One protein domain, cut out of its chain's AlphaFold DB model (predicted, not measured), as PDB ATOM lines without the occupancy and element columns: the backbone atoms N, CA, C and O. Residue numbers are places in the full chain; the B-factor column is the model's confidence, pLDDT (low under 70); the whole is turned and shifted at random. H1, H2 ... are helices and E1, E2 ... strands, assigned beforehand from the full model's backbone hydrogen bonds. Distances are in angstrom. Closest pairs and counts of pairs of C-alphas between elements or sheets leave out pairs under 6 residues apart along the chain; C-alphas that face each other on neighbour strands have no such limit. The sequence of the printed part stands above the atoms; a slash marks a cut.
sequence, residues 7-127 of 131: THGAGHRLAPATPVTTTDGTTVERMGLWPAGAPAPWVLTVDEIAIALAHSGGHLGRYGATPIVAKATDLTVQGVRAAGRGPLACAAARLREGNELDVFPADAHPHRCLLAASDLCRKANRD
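Overview. This is residues 7 to 127 of the 131 residues of an uncharacterized protein of Amycolatopsis sulphurea (UniProt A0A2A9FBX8). A three-stranded sheet, made of a long hairpin E1-E2 with the short strand E3 beside E2, is covered on one face by helices H1, H2 and H4. H1 stands in the middle of the helices, and H2, H3 and H4 pack round it at steep angles, H3 beyond the E3 edge. The printed part has 121 residues, with three named strands and then four named helices, in the order E1 E2 E3 H1 H2 H3 H4; the sheet runs E1 - E2 - E3, antiparallel throughout, and the class is mixed, helices and strands. The whole is compact, with a radius of gyration of the C-alphas of 13.4 A, and rounded, spanning 36 by 32 by 25 A.

Arrangement. Start at the sheet: E1, residues 12 to 21, E2, residues 27 to 34, and E3, residues 42 to 45, form a meander, each strand the antiparallel neighbour of the one before. In the hairpin E1 and E2, look for N 15 and O 32, 2.9 A apart; in the hairpin E2 and E3, for N 31 and O 44, 2.8 A apart. H2, residues 68 to 83, and H4, residues 110 to 126, are on the same face, two layers with the sheet, and both run across the strands. H4 is 10.1 A over the sheet in height; the closest C-alphas of E1 and H4 are those of Pro 16 and Asn 125, 6.0 A apart. H1, residues 46 to 55, is on that same face and stands up from the sheet, its line rising 45 degrees. H1 is the hub: it touches H2 at Ala 52 and Gly 79, closest C-alphas 4.1 A, only just about perpendicular at 72 degrees. It touches H4 at Ala 50 and Cys 113, closest C-alphas 4.8 A, at a steep tilt of 50 degrees, opposite ways. H3, residues 85 to 98, touches H1 at Asp 47 and Ala 92, closest C-alphas 5.5 A, and only grazes the sheet with residues 85 to 92. In H1, H2, H3 and H4 every O i to N i+4 pair is within hydrogen-bond range.

Along the chain. Find C-alpha 12 at (80.146, -15.950, 21.143); E1 runs 26.7 A from there, and E2 22.9 A; E3 covers 9.9 A. H1 measures 14.3 A, H2 21.6 A and H3 20.1 A. H4 runs 24.4 A to C-alpha 126 at (90.114, -10.547, 7.034).

Size, cuts and confidence. The C-alphas farthest apart, of Thr 23 and Ala 65, are 40.1 A apart. The printed part has no cut; the links H1 to H2 and H3 to H4 are long. Expect pLDDT under 70 at residues 7 to 10, 57 to 66, 98 to 108 and 127.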
ATOM      1  N   THR A   7      85.040 -17.571  16.287       62.75
ATOM      2  CA  THR A   7      84.640 -17.905  17.654       62.75
ATOM      3  C   THR A   7      85.556 -17.170  18.620       62.75
ATOM      4  O   THR A   7      86.782 -17.256  18.534       62.75
ATOM      5  N   HIS A   8      84.968 -16.443  19.564       62.81
ATOM      6  CA  HIS A   8      85.717 -15.827  20.652       62.81
ATOM      7  C   HIS A   8      85.344 -16.449  21.995       62.81
ATOM      8  O   HIS A   8      84.260 -17.020  22.159       62.81
ATOM      9  N   GLY A   9      86.288 -16.378  22.941       57.06
ATOM     10  CA  GLY A   9      86.106 -16.861  24.311       57.06
ATOM     11  C   GLY A   9      84.789 -16.356  24.911       57.06
ATOM     12  O   GLY A   9      84.355 -15.265  24.570       57.06
ATOM     13  N   ALA A  10      84.164 -17.185  25.755       65.75
ATOM     14  CA  ALA A  10      82.772 -17.098  26.235       65.75
ATOM     15  C   ALA A  10      81.675 -17.634  25.283       65.75
ATOM     16  O   ALA A  10      80.489 -17.584  25.613       65.75
ATOM     17  N   GLY A  11      82.042 -18.238  24.146       74.25
ATOM     18  CA  GLY A  11      81.098 -18.976  23.292       74.25
ATOM     19  C   GLY A  11      80.278 -18.089  22.352       74.25
ATOM     20  O   GLY A  11      79.249 -18.519  21.828       74.25
ATOM     21  N   HIS A  12      80.720 -16.851  22.136       82.19
ATOM     22  CA  HIS A  12      80.146 -15.950  21.143       82.19
ATOM     23  C   HIS A  12      80.733 -16.232  19.759       82.19
ATOM     24  O   HIS A  12      81.913 -16.567  19.617       82.19
ATOM     25  N   ARG A  13      79.899 -16.097  18.724       86.31
ATOM     26  CA  ARG A  13      80.336 -16.204  17.324       86.31
ATOM     27  C   ARG A  13      80.134 -14.879  16.619       86.31
ATOM     28  O   ARG A  13      79.095 -14.244  16.786       86.31
ATOM     29  N   LEU A  14      81.103 -14.509  15.803       85.12
ATOM     30  CA  LEU A  14      81.033 -13.370  14.906       85.12
ATOM     31  C   LEU A  14      81.142 -13.849  13.466       85.12
ATOM     32  O   LEU A  14      81.970 -14.705  13.168       85.12
ATOM     33  N   ALA A  15      80.339 -13.279  12.576       86.19
ATOM     34  CA  ALA A  15      80.502 -13.456  11.140       86.19
ATOM     35  C   ALA A  15      80.189 -12.147  10.403       86.19
ATOM     36  O   ALA A  15      79.274 -11.428  10.820       86.19
ATOM     37  N   PRO A  16      80.906 -11.831   9.311       85.56
ATOM     38  CA  PRO A  16      80.540 -10.723   8.441       85.56
ATOM     39  C   PRO A  16      79.079 -10.823   8.003       85.56
ATOM     40  O   PRO A  16      78.604 -11.900   7.631       85.56
ATOM     41  N   ALA A  17      78.368  -9.701   8.027       86.50
ATOM     42  CA  ALA A  17      77.044  -9.585   7.429       86.50
ATOM     43  C   ALA A  17      77.130  -8.746   6.151       86.50
ATOM     44  O   ALA A  17      78.064  -7.966   5.964       86.50
ATOM     45  N   THR A  18      76.146  -8.896   5.261       86.19
ATOM     46  CA  THR A  18      76.041  -8.064   4.055       86.19
ATOM     47  C   THR A  18      76.126  -6.591   4.459       86.19
ATOM     48  O   THR A  18      75.362  -6.203   5.339       86.19
ATOM     49  N   PRO A  19      77.001  -5.756   3.880       85.38
ATOM     50  CA  PRO A  19      77.002  -4.319   4.154       85.38
ATOM     51  C   PRO A  19      75.642  -3.680   3.839       85.38
ATOM     52  O   PRO A  19      74.805  -4.281   3.160       85.38
ATOM     53  N   VAL A  20      75.397  -2.482   4.355       85.94
ATOM     54  CA  VAL A  20      74.230  -1.676   3.976       85.94
ATOM     55  C   VAL A  20      74.704  -0.348   3.412       85.94
ATOM     56  O   VAL A  20      75.631   0.246   3.954       85.94
ATOM     57  N   THR A  21      74.077   0.106   2.334       84.88
ATOM     58  CA  THR A  21      74.296   1.451   1.801       84.88
ATOM     59  C   THR A  21      73.238   2.369   2.392       84.88
ATOM     60  O   THR A  21      72.044   2.082   2.291       84.88
ATOM     61  N   THR A  22      73.667   3.432   3.060       77.00
ATOM     62  CA  THR A  22      72.783   4.466   3.599       77.00
ATOM     63  C   THR A  22      72.306   5.407   2.490       77.00
ATOM     64  O   THR A  22      72.806   5.377   1.366       77.00
ATOM     65  N   THR A  23      71.292   6.223   2.787       77.06
ATOM     66  CA  THR A  23      70.631   7.114   1.814       77.06
ATOM     67  C   THR A  23      71.578   8.131   1.165       77.06
ATOM     68  O   THR A  23      71.368   8.530   0.025       77.06
ATOM     69  N   ASP A  24      72.635   8.523   1.872       78.06
ATOM     70  CA  ASP A  24      73.717   9.408   1.417       78.06
ATOM     71  C   ASP A  24      74.767   8.700   0.531       78.06
ATOM     72  O   ASP A  24      75.734   9.321   0.098       78.06
ATOM     73  N   GLY A  25      74.595   7.404   0.253       81.62
ATOM     74  CA  GLY A  25      75.532   6.596  -0.529       81.62
ATOM     75  C   GLY A  25      76.682   6.000   0.286       81.62
ATOM     76  O   GLY A  25      77.506   5.271  -0.273       81.62
ATOM     77  N   THR A  26      76.743   6.247   1.598       82.31
ATOM     78  CA  THR A  26      77.797   5.695   2.455       82.31
ATOM     79  C   THR A  26      77.598   4.188   2.641       82.31
ATOM     80  O   THR A  26      76.518   3.707   2.979       82.31
ATOM     81  N   THR A  27      78.647   3.395   2.408       85.44
ATOM     82  CA  THR A  27      78.601   1.952   2.687       85.44
ATOM     83  C   THR A  27      79.011   1.700   4.129       85.44
ATOM     84  O   THR A  27      80.116   2.050   4.537       85.44
ATOM     85  N   VAL A  28      78.138   1.047   4.889       84.06
ATOM     86  CA  VAL A  28      78.352   0.738   6.300       84.06
ATOM     87  C   VAL A  28      78.547  -0.762   6.483       84.06
ATOM     88  O   VAL A  28      77.692  -1.583   6.125       84.06
ATOM     89  N   GLU A  29      79.684  -1.128   7.075       87.75
ATOM     90  CA  GLU A  29      79.986  -2.514   7.426       87.75
ATOM     91  C   GLU A  29      79.047  -3.022   8.527       87.75
ATOM     92  O   GLU A  29      78.668  -2.289   9.448       87.75
ATOM     93  N   ARG A  30      78.685  -4.305   8.437       89.12
ATOM     94  CA  ARG A  30      77.814  -4.976   9.402       89.12
ATOM     95  C   ARG A  30      78.397  -6.303   9.855       89.12
ATOM     96  O   ARG A  30      79.060  -7.007   9.095       89.12
ATOM     97  N   MET A  31      78.059  -6.669  11.082       89.12
ATOM     98  CA  MET A  31      78.469  -7.905  11.725       89.12
ATOM     99  C   MET A  31      77.263  -8.643  12.279       89.12
ATOM    100  O   MET A  31      76.424  -8.058  12.958       89.12
ATOM    101  N   GLY A  32      77.203  -9.944  12.012       90.88
ATOM    102  CA  GLY A  32      76.359 -10.874  12.742       90.88
ATOM    103  C   GLY A  32      77.072 -11.319  14.014       90.88
ATOM    104  O   GLY A  32      78.150 -11.909  13.954       90.88
ATOM    105  N   LEU A  33      76.460 -11.050  15.157       89.38
ATOM    106  CA  LEU A  33      76.917 -11.456  16.479       89.38
ATOM    107  C   LEU A  33      75.946 -12.485  17.046       89.38
ATOM    108  O   LEU A  33      74.785 -12.170  17.262       89.38
ATOM    109  N   TRP A  34      76.407 -13.701  17.314       90.25
ATOM    110  CA  TRP A  34      75.655 -14.719  18.044       90.25
ATOM    111  C   TRP A  34      76.105 -14.721  19.504       90.25
ATOM    112  O   TRP A  34      77.162 -15.286  19.809       90.25
ATOM    113  N   PRO A  35      75.309 -14.145  20.419       86.06
ATOM    114  CA  PRO A  35      75.480 -14.395  21.839       86.06
ATOM    115  C   PRO A  35      75.395 -15.893  22.143       86.06
ATOM    116  O   PRO A  35      74.757 -16.663  21.418       86.06
ATOM    117  N   ALA A  36      76.000 -16.304  23.255       83.56
ATOM    118  CA  ALA A  36      75.928 -17.683  23.712       83.56
ATOM    119  C   ALA A  36      74.456 -18.072  23.936       83.56
ATOM    120  O   ALA A  36      73.716 -17.349  24.605       83.56
ATOM    121  N   GLY A  37      74.031 -19.184  23.332       82.06
ATOM    122  CA  GLY A  37      72.653 -19.680  23.414       82.06
ATOM    123  C   GLY A  37      71.618 -18.918  22.574       82.06
ATOM    124  O   GLY A  37      70.440 -19.258  22.632       82.06
ATOM    125  N   ALA A  38      72.012 -17.911  21.785       82.00
ATOM    126  CA  ALA A  38      71.066 -17.192  20.935       82.00
ATOM    127  C   ALA A  38      70.674 -18.024  19.694       82.00
ATOM    128  O   ALA A  38      71.560 -18.543  19.004       82.00
ATOM    129  N   PRO A  39      69.372 -18.104  19.349       82.06
ATOM    130  CA  PRO A  39      68.907 -18.849  18.175       82.06
ATOM    131  C   PRO A  39      69.251 -18.154  16.846       82.06
ATOM    132  O   PRO A  39      69.274 -18.797  15.801       82.06
ATOM    133  N   ALA A  40      69.536 -16.848  16.876       85.94
ATOM    134  CA  ALA A  40      69.815 -16.021  15.705       85.94
ATOM    135  C   ALA A  40      70.846 -14.923  16.037       85.94
ATOM    136  O   ALA A  40      70.972 -14.548  17.209       85.94
ATOM    137  N   PRO A  41      71.574 -14.390  15.034       89.81
ATOM    138  CA  PRO A  41      72.514 -13.302  15.260       89.81
ATOM    139  C   PRO A  41      71.807 -11.971  15.515       89.81
ATOM    140  O   PRO A  41      70.772 -11.654  14.927       89.81
ATOM    141  N   TRP A  42      72.451 -11.121  16.299       90.75
ATOM    142  CA  TRP A  42      72.269  -9.681  16.243       90.75
ATOM    143  C   TRP A  42      73.104  -9.138  15.095       90.75
ATOM    144  O   TRP A  42      74.328  -9.205  15.128       90.75
ATOM    145  N   VAL A  43      72.439  -8.620  14.066       91.81
ATOM    146  CA  VAL A  43      73.119  -7.909  12.982       91.81
ATOM    147  C   VAL A  43      73.249  -6.447  13.388       91.81
ATOM    148  O   VAL A  43      72.230  -5.804  13.644       91.81
ATOM    149  N   LEU A  44      74.487  -5.967  13.487       91.81
ATOM    150  CA  LEU A  44      74.842  -4.632  13.965       91.81
ATOM    151  C   LEU A  44      75.809  -3.966  12.983       91.81
ATOM    152  O   LEU A  44      76.716  -4.612  12.458       91.81
ATOM    153  N   THR A  45      75.619  -2.679  12.740       91.06
ATOM    154  CA  THR A  45      76.554  -1.793  12.036       91.06
ATOM    155  C   THR A  45      77.733  -1.406  12.928       91.06
ATOM    156  O   THR A  45      77.661  -1.532  14.151       91.06
ATOM    157  N   VAL A  46      78.815  -0.896  12.327       88.94
ATOM    158  CA  VAL A  46      79.974  -0.351  13.069       88.94
ATOM    159  C   VAL A  46      79.544   0.677  14.123       88.94
ATOM    160  O   VAL A  46      80.023   0.624  15.253       88.94
ATOM    161  N   ASP A  47      78.598   1.555  13.792       88.94
ATOM    162  CA  ASP A  47      78.119   2.587  14.720       88.94
ATOM    163  C   ASP A  47      77.310   1.991  15.875       88.94
ATOM    164  O   ASP A  47      77.533   2.336  17.031       88.94
ATOM    165  N   GLU A  48      76.426   1.026  15.598       91.00
ATOM    166  CA  GLU A  48      75.694   0.311  16.653       91.00
ATOM    167  C   GLU A  48      76.649  -0.434  17.596       91.00
ATOM    168  O   GLU A  48      76.420  -0.463  18.805       91.00
ATOM    169  N   ILE A  49      77.739  -0.999  17.068       90.31
ATOM    170  CA  ILE A  49      78.798  -1.627  17.868       90.31
ATOM    171  C   ILE A  49      79.505  -0.575  18.725       90.31
ATOM    172  O   ILE A  49      79.690  -0.795  19.918       90.31
ATOM    173  N   ALA A  50      79.877   0.576  18.161       87.88
ATOM    174  CA  ALA A  50      80.545   1.643  18.904       87.88
ATOM    175  C   ALA A  50      79.671   2.178  20.050       87.88
ATOM    176  O   ALA A  50      80.153   2.338  21.175       87.88
ATOM    177  N   ILE A  51      78.379   2.385  19.793       88.44
ATOM    178  CA  ILE A  51      77.417   2.835  20.802       88.44
ATOM    179  C   ILE A  51      77.208   1.744  21.857       88.44
ATOM    180  O   ILE A  51      77.208   2.042  23.051       88.44
ATOM    181  N   ALA A  52      77.100   0.472  21.465       89.94
ATOM    182  CA  ALA A  52      77.020  -0.633  22.416       89.94
ATOM    183  C   ALA A  52      78.273  -0.697  23.308       89.94
ATOM    184  O   ALA A  52      78.160  -0.780  24.529       89.94
ATOM    185  N   LEU A  53      79.473  -0.588  22.734       87.56
ATOM    186  CA  LEU A  53      80.721  -0.544  23.499       87.56
ATOM    187  C   LEU A  53      80.712   0.590  24.528       87.56
ATOM    188  O   LEU A  53      81.123   0.373  25.668       87.56
ATOM    189  N   ALA A  54      80.206   1.765  24.160       85.50
ATOM    190  CA  ALA A  54      80.072   2.895  25.072       85.50
ATOM    191  C   ALA A  54      79.119   2.608  26.241       85.50
ATOM    192  O   ALA A  54      79.429   2.925  27.385       85.50
ATOM    193  N   HIS A  55      77.998   1.939  25.966       83.94
ATOM    194  CA  HIS A  55      76.998   1.566  26.968       83.94
ATOM    195  C   HIS A  55      77.385   0.342  27.808       83.94
ATOM    196  O   HIS A  55      76.732   0.051  28.806       83.94
ATOM    197  N   SER A  56      78.444  -0.382  27.438       83.38
ATOM    198  CA  SER A  56      78.892  -1.565  28.180       83.38
ATOM    199  C   SER A  56      79.458  -1.247  29.570       83.38
ATOM    200  O   SER A  56      79.595  -2.153  30.390       83.38
ATOM    201  N   GLY A  57      79.846   0.011  29.830       67.56
ATOM    202  CA  GLY A  57      80.525   0.425  31.065       67.56
ATOM    203  C   GLY A  57      81.940  -0.156  31.236       67.56
ATOM    204  O   GLY A  57      82.572   0.044  32.271       67.56
ATOM    205  N   GLY A  58      82.455  -0.888  30.241       66.44
ATOM    206  CA  GLY A  58      83.761  -1.540  30.283       66.44
ATOM    207  C   GLY A  58      84.858  -0.743  29.574       66.44
ATOM    208  O   GLY A  58      84.706  -0.311  28.434       66.44
ATOM    209  N   HIS A  59      86.025  -0.609  30.207       63.91
ATOM    210  CA  HIS A  59      87.186   0.035  29.586       63.91
ATOM    211  C   HIS A  59      88.037  -0.947  28.777       63.91
ATOM    212  O   HIS A  59      88.761  -1.760  29.347       63.91
ATOM    213  N   LEU A  60      88.057  -0.800  27.450       61.91
ATOM    214  CA  LEU A  60      88.947  -1.567  26.561       61.91
ATOM    215  C   LEU A  60      90.445  -1.402  26.901       61.91
ATOM    216  O   LEU A  60      91.225  -2.321  26.678       61.91
ATOM    217  N   GLY A  61      90.845  -0.268  27.491       54.34
ATOM    218  CA  GLY A  61      92.249   0.076  27.760       54.34
ATOM    219  C   GLY A  61      92.931  -0.642  28.935       54.34
ATOM    220  O   GLY A  61      94.134  -0.480  29.098       54.34
ATOM    221  N   ARG A  62      92.215  -1.424  29.760       53.28
ATOM    222  CA  ARG A  62      92.804  -2.142  30.918       53.28
ATOM    223  C   ARG A  62      93.192  -3.599  30.641       53.28
ATOM    224  O   ARG A  62      93.694  -4.272  31.537       53.28
ATOM    225  N   TYR A  63      92.955  -4.113  29.439       51.19
ATOM    226  CA  TYR A  63      93.058  -5.548  29.176       51.19
ATOM    227  C   TYR A  63      94.358  -5.883  28.443       51.19
ATOM    228  O   TYR A  63      94.436  -5.778  27.226       51.19
ATOM    229  N   GLY A  64      95.376  -6.277  29.217       57.03
ATOM    230  CA  GLY A  64      96.733  -6.558  28.736       57.03
ATOM    231  C   GLY A  64      96.831  -7.627  27.636       57.03
ATOM    232  O   GLY A  64      97.325  -7.326  26.558       57.03
ATOM    233  N   ALA A  65      96.372  -8.864  27.887       51.84
ATOM    234  CA  ALA A  65      96.671 -10.037  27.041       51.84
ATOM    235  C   ALA A  65      95.463 -10.667  26.309       51.84
ATOM    236  O   ALA A  65      95.614 -11.660  25.597       51.84
ATOM    237  N   THR A  66      94.248 -10.138  26.479       60.47
ATOM    238  CA  THR A  66      93.052 -10.693  25.821       60.47
ATOM    239  C   THR A  66      92.974 -10.214  24.367       60.47
ATOM    240  O   THR A  66      93.160  -9.020  24.123       60.47
ATOM    241  N   PRO A  67      92.637 -11.080  23.388       70.69
ATOM    242  CA  PRO A  67      92.392 -10.634  22.024       70.69
ATOM    243  C   PRO A  67      91.334  -9.527  22.010       70.69
ATOM    244  O   PRO A  67      90.203  -9.745  22.445       70.69
ATOM    245  N   ILE A  68      91.697  -8.354  21.477       75.19
ATOM    246  CA  ILE A  68      90.814  -7.176  21.378       75.19
ATOM    247  C   ILE A  68      89.436  -7.522  20.797       75.19
ATOM    248  O   ILE A  68      88.427  -6.970  21.213       75.19
ATOM    249  N   VAL A  69      89.399  -8.502  19.890       75.94
ATOM    250  CA  VAL A  69      88.192  -8.979  19.213       75.94
ATOM    251  C   VAL A  69      87.254  -9.706  20.180       75.94
ATOM    252  O   VAL A  69      86.069  -9.392  20.227       75.94
ATOM    253  N   ALA A  70      87.781 -10.601  21.022       78.19
ATOM    254  CA  ALA A  70      86.984 -11.306  22.024       78.19
ATOM    255  C   ALA A  70      86.382 -10.328  23.035       78.19
ATOM    256  O   ALA A  70      85.179 -10.333  23.279       78.19
ATOM    257  N   LYS A  71      87.201  -9.399  23.536       81.50
ATOM    258  CA  LYS A  71      86.725  -8.417  24.507       81.50
ATOM    259  C   LYS A  71      85.708  -7.444  23.912       81.50
ATOM    260  O   LYS A  71      84.708  -7.149  24.560       81.50
ATOM    261  N   ALA A  72      85.943  -6.956  22.695       82.38
ATOM    262  CA  ALA A  72      84.988  -6.098  22.000       82.38
ATOM    263  C   ALA A  72      83.662  -6.830  21.759       82.38
ATOM    264  O   ALA A  72      82.606  -6.229  21.930       82.38
ATOM    265  N   THR A  73      83.704  -8.129  21.451       85.81
ATOM    266  CA  THR A  73      82.506  -8.973  21.322       85.81
ATOM    267  C   THR A  73      81.701  -8.985  22.618       85.81
ATOM    268  O   THR A  73      80.525  -8.628  22.607       85.81
ATOM    269  N   ASP A  74      82.338  -9.324  23.741       86.25
ATOM    270  CA  ASP A  74      81.676  -9.411  25.048       86.25
ATOM    271  C   ASP A  74      81.072  -8.069  25.470       86.25
ATOM    272  O   ASP A  74      79.917  -7.999  25.891       86.25
ATOM    273  N   LEU A  75      81.842  -6.988  25.329       86.94
ATOM    274  CA  LEU A  75      81.386  -5.642  25.668       86.94
ATOM    275  C   LEU A  75      80.254  -5.185  24.746       86.94
ATOM    276  O   LEU A  75      79.297  -4.585  25.221       86.94
ATOM    277  N   THR A  76      80.302  -5.522  23.455       89.44
ATOM    278  CA  THR A  76      79.188  -5.259  22.532       89.44
ATOM    279  C   THR A  76      77.942  -6.012  22.986       89.44
ATOM    280  O   THR A  76      76.863  -5.429  23.026       89.44
ATOM    281  N   VAL A  77      78.068  -7.279  23.403       89.31
ATOM    282  CA  VAL A  77      76.924  -8.046  23.919       89.31
ATOM    283  C   VAL A  77      76.333  -7.390  25.167       89.31
ATOM    284  O   VAL A  77      75.114  -7.250  25.272       89.31
ATOM    285  N   GLN A  78      77.183  -6.981  26.108       88.44
ATOM    286  CA  GLN A  78      76.768  -6.293  27.334       88.44
ATOM    287  C   GLN A  78      76.087  -4.958  27.026       88.44
ATOM    288  O   GLN A  78      75.003  -4.696  27.537       88.44
ATOM    289  N   GLY A  79      76.669  -4.166  26.129       88.38
ATOM    290  CA  GLY A  79      76.117  -2.900  25.664       88.38
ATOM    291  C   GLY A  79      74.757  -3.037  24.996       88.38
ATOM    292  O   GLY A  79      73.831  -2.299  25.315       88.38
ATOM    293  N   VAL A  80      74.598  -4.033  24.121       89.50
ATOM    294  CA  VAL A  80      73.310  -4.340  23.482       89.50
ATOM    295  C   VAL A  80      72.258  -4.738  24.514       89.50
ATOM    296  O   VAL A  80      71.101  -4.348  24.379       89.50
ATOM    297  N   ARG A  81      72.638  -5.485  25.556       88.25
ATOM    298  CA  ARG A  81      71.725  -5.834  26.657       88.25
ATOM    299  C   ARG A  81      71.360  -4.628  27.520       88.25
ATOM    300  O   ARG A  81      70.223  -4.559  27.966       88.25
ATOM    301  N   ALA A  82      72.297  -3.710  27.743       85.81
ATOM    302  CA  ALA A  82      72.090  -2.523  28.565       85.81
ATOM    303  C   ALA A  82      71.228  -1.462  27.859       85.81
ATOM    304  O   ALA A  82      70.278  -0.957  28.447       85.81
ATOM    305  N   ALA A  83      71.536  -1.145  26.600       84.94
ATOM    306  CA  ALA A  83      70.843  -0.108  25.835       84.94
ATOM    307  C   ALA A  83      69.591  -0.624  25.104       84.94
ATOM    308  O   ALA A  83      68.655   0.131  24.853       84.94
ATOM    309  N   GLY A  84      69.561  -1.910  24.748       85.88
ATOM    310  CA  GLY A  84      68.537  -2.492  23.882       85.88
ATOM    311  C   GLY A  84      68.788  -2.223  22.391       85.88
ATOM    312  O   GLY A  84      69.365  -1.216  21.993       85.88
ATOM    313  N   ARG A  85      68.328  -3.134  21.521       83.56
ATOM    314  CA  ARG A  85      68.607  -3.057  20.071       83.56
ATOM    315  C   ARG A  85      67.917  -1.897  19.352       83.56
ATOM    316  O   ARG A  85      68.540  -1.266  18.511       83.56
ATOM    317  N   GLY A  86      66.646  -1.634  19.660       84.88
ATOM    318  CA  GLY A  86      65.899  -0.526  19.047       84.88
ATOM    319  C   GLY A  86      66.553   0.833  19.326       84.88
ATOM    320  O   GLY A  86      66.877   1.542  18.375       84.88
ATOM    321  N   PRO A  87      66.840   1.158  20.601       84.69
ATOM    322  CA  PRO A  87      67.546   2.384  20.960       84.69
ATOM    323  C   PRO A  87      68.915   2.530  20.288       84.69
ATOM    324  O   PRO A  87      69.222   3.612  19.799       84.69
ATOM    325  N   LEU A  88      69.705   1.450  20.183       85.19
ATOM    326  CA  LEU A  88      70.987   1.477  19.467       85.19
ATOM    327  C   LEU A  88      70.830   1.827  17.984       85.19
ATOM    328  O   LEU A  88      71.589   2.649  17.477       85.19
ATOM    329  N   ALA A  89      69.844   1.246  17.298       85.00
ATOM    330  CA  ALA A  89      69.596   1.526  15.885       85.00
ATOM    331  C   ALA A  89      69.162   2.986  15.662       85.00
ATOM    332  O   ALA A  89      69.670   3.650  14.759       85.00
ATOM    333  N   CYS A  90      68.273   3.507  16.515       84.88
ATOM    334  CA  CYS A  90      67.874   4.916  16.482       84.88
ATOM    335  C   CYS A  90      69.063   5.846  16.749       84.88
ATOM    336  O   CYS A  90      69.243   6.843  16.055       84.88
ATOM    337  N   ALA A  91      69.898   5.511  17.729       84.75
ATOM    338  CA  ALA A  91      71.066   6.303  18.079       84.75
ATOM    339  C   ALA A  91      72.135   6.289  16.973       84.75
ATOM    340  O   ALA A  91      72.709   7.328  16.662       84.75
ATOM    341  N   ALA A  92      72.352   5.145  16.320       85.75
ATOM    342  CA  ALA A  92      73.241   5.036  15.168       85.75
ATOM    343  C   ALA A  92      72.734   5.845  13.965       85.75
ATOM    344  O   ALA A  92      73.535   6.457  13.265       85.75
ATOM    345  N   ALA A  93      71.417   5.880  13.730       82.06
ATOM    346  CA  ALA A  93      70.830   6.739  12.702       82.06
ATOM    347  C   ALA A  93      71.091   8.224  13.003       82.06
ATOM    348  O   ALA A  93      71.615   8.937  12.152       82.06
ATOM    349  N   ARG A  94      70.849   8.659  14.247       79.81
ATOM    350  CA  ARG A  94      71.114  10.041  14.683       79.81
ATOM    351  C   ARG A  94      72.586  10.437  14.572       79.81
ATOM    352  O   ARG A  94      72.884  11.538  14.120       79.81
ATOM    353  N   LEU A  95      73.503   9.537  14.939       80.38
ATOM    354  CA  LEU A  95      74.942   9.767  14.795       80.38
ATOM    355  C   LEU A  95      75.316  10.071  13.335       80.38
ATOM    356  O   LEU A  95      76.131  10.954  13.088       80.38
ATOM    357  N   ARG A  96      74.688   9.386  12.372       75.69
ATOM    358  CA  ARG A  96      74.922   9.612  10.936       75.69
ATOM    359  C   ARG A  96      74.270  10.888  10.413       75.69
ATOM    360  O   ARG A  96      74.849  11.545   9.559       75.69
ATOM    361  N   GLU A  97      73.086  11.232  10.908       76.94
ATOM    362  CA  GLU A  97      72.332  12.404  10.448       76.94
ATOM    363  C   GLU A  97      72.897  13.734  10.968       76.94
ATOM    364  O   GLU A  97      72.824  14.737  10.263       76.94
ATOM    365  N   GLY A  98      73.462  13.759  12.181       67.56
ATOM    366  CA  GLY A  98      73.826  15.013  12.854       67.56
ATOM    367  C   GLY A  98      75.222  15.069  13.467       67.56
ATOM    368  O   GLY A  98      75.584  16.108  14.012       67.56
ATOM    369  N   ASN A  99      76.009  13.985  13.411       62.56
ATOM    370  CA  ASN A  99      77.303  13.871  14.100       62.56
ATOM    371  C   ASN A  99      77.226  14.243  15.602       62.56
ATOM    372  O   ASN A  99      78.196  14.727  16.187       62.56
ATOM    373  N   GLU A 100      76.057  14.052  16.230       57.22
ATOM    374  CA  GLU A 100      75.844  14.355  17.647       57.22
ATOM    375  C   GLU A 100      76.510  13.275  18.510       57.22
ATOM    376  O   GLU A 100      76.127  12.102  18.501       57.22
ATOM    377  N   LEU A 101      77.526  13.681  19.276       58.47
ATOM    378  CA  LEU A 101      78.278  12.825  20.198       58.47
ATOM    379  C   LEU A 101      77.577  12.628  21.557       58.47
ATOM    380  O   LEU A 101      78.099  11.909  22.407       58.47
ATOM    381  N   ASP A 102      76.381  13.190  21.751       63.22
ATOM    382  CA  ASP A 102      75.591  13.068  22.994       63.22
ATOM    383  C   ASP A 102      75.039  11.651  23.228       63.22
ATOM    384  O   ASP A 102      74.459  11.340  24.265       63.22
ATOM    385  N   VAL A 103      75.236  10.760  22.254       67.69
ATOM    386  CA  VAL A 103      74.860   9.344  22.307       67.69
ATOM    387  C   VAL A 103      75.735   8.543  23.287       67.69
ATOM    388  O   VAL A 103      75.388   7.429  23.681       67.69
ATOM    389  N   PHE A 104      76.889   9.079  23.673       69.81
ATOM    390  CA  PHE A 104      77.837   8.399  24.542       69.81
ATOM    391  C   PHE A 104      77.526   8.704  26.018       69.81
ATOM    392  O   PHE A 104      77.347   9.870  26.366       69.81
ATOM    393  N   PRO A 105      77.489   7.693  26.912       68.81
ATOM    394  CA  PRO A 105      77.411   7.942  28.348       68.81
ATOM    395  C   PRO A 105      78.522   8.894  28.798       68.81
ATOM    396  O   PRO A 105      79.616   8.887  28.224       68.81
ATOM    397  N   ALA A 106      78.273   9.663  29.862       63.03
ATOM    398  CA  ALA A 106      79.338  10.396  30.536       63.03
ATOM    399  C   ALA A 106      80.496   9.421  30.841       63.03
ATOM    400  O   ALA A 106      80.253   8.293  31.266       63.03
ATOM    401  N   ASP A 107      81.730   9.826  30.534       65.44
ATOM    402  CA  ASP A 107      82.976   9.035  30.624       65.44
ATOM    403  C   ASP A 107      83.284   8.060  29.466       65.44
ATOM    404  O   ASP A 107      84.391   7.496  29.387       65.44
ATOM    405  N   ALA A 108      82.376   7.886  28.503       67.12
ATOM    406  CA  ALA A 108      82.679   7.113  27.305       67.12
ATOM    407  C   ALA A 108      83.614   7.890  26.362       67.12
ATOM    408  O   ALA A 108      83.507   9.097  26.170       67.12
ATOM    409  N   HIS A 109      84.576   7.176  25.771       76.19
ATOM    410  CA  HIS A 109      85.546   7.745  24.833       76.19
ATOM    411  C   HIS A 109      85.105   7.421  23.395       76.19
ATOM    412  O   HIS A 109      85.526   6.386  22.863       76.19
ATOM    413  N   PRO A 110      84.287   8.271  22.747       74.00
ATOM    414  CA  PRO A 110      83.586   7.933  21.506       74.00
ATOM    415  C   PRO A 110      84.520   7.478  20.387       74.00
ATOM    416  O   PRO A 110      84.325   6.424  19.782       74.00
ATOM    417  N   HIS A 111      85.613   8.215  20.188       77.31
ATOM    418  CA  HIS A 111      86.620   7.895  19.180       77.31
ATOM    419  C   HIS A 111      87.279   6.525  19.412       77.31
ATOM    420  O   HIS A 111      87.544   5.786  18.467       77.31
ATOM    421  N   ARG A 112      87.518   6.138  20.672       78.31
ATOM    422  CA  ARG A 112      88.095   4.820  20.992       78.31
ATOM    423  C   ARG A 112      87.102   3.696  20.713       78.31
ATOM    424  O   ARG A 112      87.509   2.651  20.213       78.31
ATOM    425  N   CYS A 113      85.821   3.907  21.015       81.62
ATOM    426  CA  CYS A 113      84.761   2.943  20.723       81.62
ATOM    427  C   CYS A 113      84.589   2.733  19.214       81.62
ATOM    428  O   CYS A 113      84.508   1.589  18.775       81.62
ATOM    429  N   LEU A 114      84.622   3.811  18.424       83.06
ATOM    430  CA  LEU A 114      84.580   3.742  16.961       83.06
ATOM    431  C   LEU A 114      85.780   2.983  16.386       83.06
ATOM    432  O   LEU A 114      85.591   2.028  15.638       83.06
ATOM    433  N   LEU A 115      87.009   3.323  16.793       82.94
ATOM    434  CA  LEU A 115      88.209   2.608  16.336       82.94
ATOM    435  C   LEU A 115      88.158   1.111  16.666       82.94
ATOM    436  O   LEU A 115      88.478   0.279  15.817       82.94
ATOM    437  N   ALA A 116      87.724   0.763  17.879       82.44
ATOM    438  CA  ALA A 116      87.588  -0.627  18.300       82.44
ATOM    439  C   ALA A 116      86.517  -1.378  17.493       82.44
ATOM    440  O   ALA A 116      86.740  -2.528  17.111       82.44
ATOM    441  N   ALA A 117      85.386  -0.733  17.195       85.56
ATOM    442  CA  ALA A 117      84.346  -1.291  16.337       85.56
ATOM    443  C   ALA A 117      84.860  -1.521  14.904       85.56
ATOM    444  O   ALA A 117      84.653  -2.593  14.336       85.56
ATOM    445  N   SER A 118      85.608  -0.571  14.338       84.19
ATOM    446  CA  SER A 118      86.223  -0.725  13.016       84.19
ATOM    447  C   SER A 118      87.288  -1.824  12.983       84.19
ATOM    448  O   SER A 118      87.381  -2.560  12.003       84.19
ATOM    449  N   ASP A 119      88.111  -1.958  14.027       84.50
ATOM    450  CA  ASP A 119      89.089  -3.049  14.142       84.50
ATOM    451  C   ASP A 119      88.404  -4.418  14.243       84.50
ATOM    452  O   ASP A 119      88.868  -5.385  13.631       84.50
ATOM    453  N   LEU A 120      87.301  -4.501  14.996       84.56
ATOM    454  CA  LEU A 120      86.468  -5.696  15.114       84.56
ATOM    455  C   LEU A 120      85.939  -6.127  13.739       84.56
ATOM    456  O   LEU A 120      86.148  -7.275  13.341       84.56
ATOM    457  N   CYS A 121      85.334  -5.204  12.986       83.19
ATOM    458  CA  CYS A 121      84.810  -5.482  11.648       83.19
ATOM    459  C   CYS A 121      85.912  -5.848  10.646       83.19
ATOM    460  O   CYS A 121      85.784  -6.853   9.942       83.19
ATOM    461  N   ARG A 122      87.037  -5.117  10.622       82.56
ATOM    462  CA  ARG A 122      88.174  -5.423   9.732       82.56
ATOM    463  C   ARG A 122      88.765  -6.803   9.994       82.56
ATOM    464  O   ARG A 122      89.093  -7.518   9.052       82.56
ATOM    465  N   LYS A 123      88.909  -7.197  11.261       80.31
ATOM    466  CA  LYS A 123      89.445  -8.519  11.617       80.31
ATOM    467  C   LYS A 123      88.476  -9.638  11.265       80.31
ATOM    468  O   LYS A 123      88.922 -10.636  10.719       80.31
ATOM    469  N   ALA A 124      87.177  -9.453  11.492       77.50
ATOM    470  CA  ALA A 124      86.176 -10.438  11.092       77.50
ATOM    471  C   ALA A 124      86.075 -10.609   9.565       77.50
ATOM    472  O   ALA A 124      85.776 -11.698   9.086       77.50
ATOM    473  N   ASN A 125      86.343  -9.550   8.794       74.50
ATOM    474  CA  ASN A 125      86.364  -9.602   7.330       74.50
ATOM    475  C   ASN A 125      87.700 -10.073   6.738       74.50
ATOM    476  O   ASN A 125      87.738 -10.412   5.560       74.50
ATOM    477  N   ARG A 126      88.789 -10.123   7.519       72.00
ATOM    478  CA  ARG A 126      90.114 -10.547   7.034       72.00
ATOM    479  C   ARG A 126      90.115 -11.980   6.494       72.00
ATOM    480  O   ARG A 126      90.854 -12.265   5.559       72.00
ATOM    481  N   ASP A 127      89.258 -12.838   7.040       60.66
ATOM    482  CA  ASP A 127      89.133 -14.241   6.631       60.66
ATOM    483  C   ASP A 127      88.077 -14.450   5.526       60.66
ATOM    484  O   ASP A 127      87.711 -15.581   5.199       60.66
TER     485      ASP A 127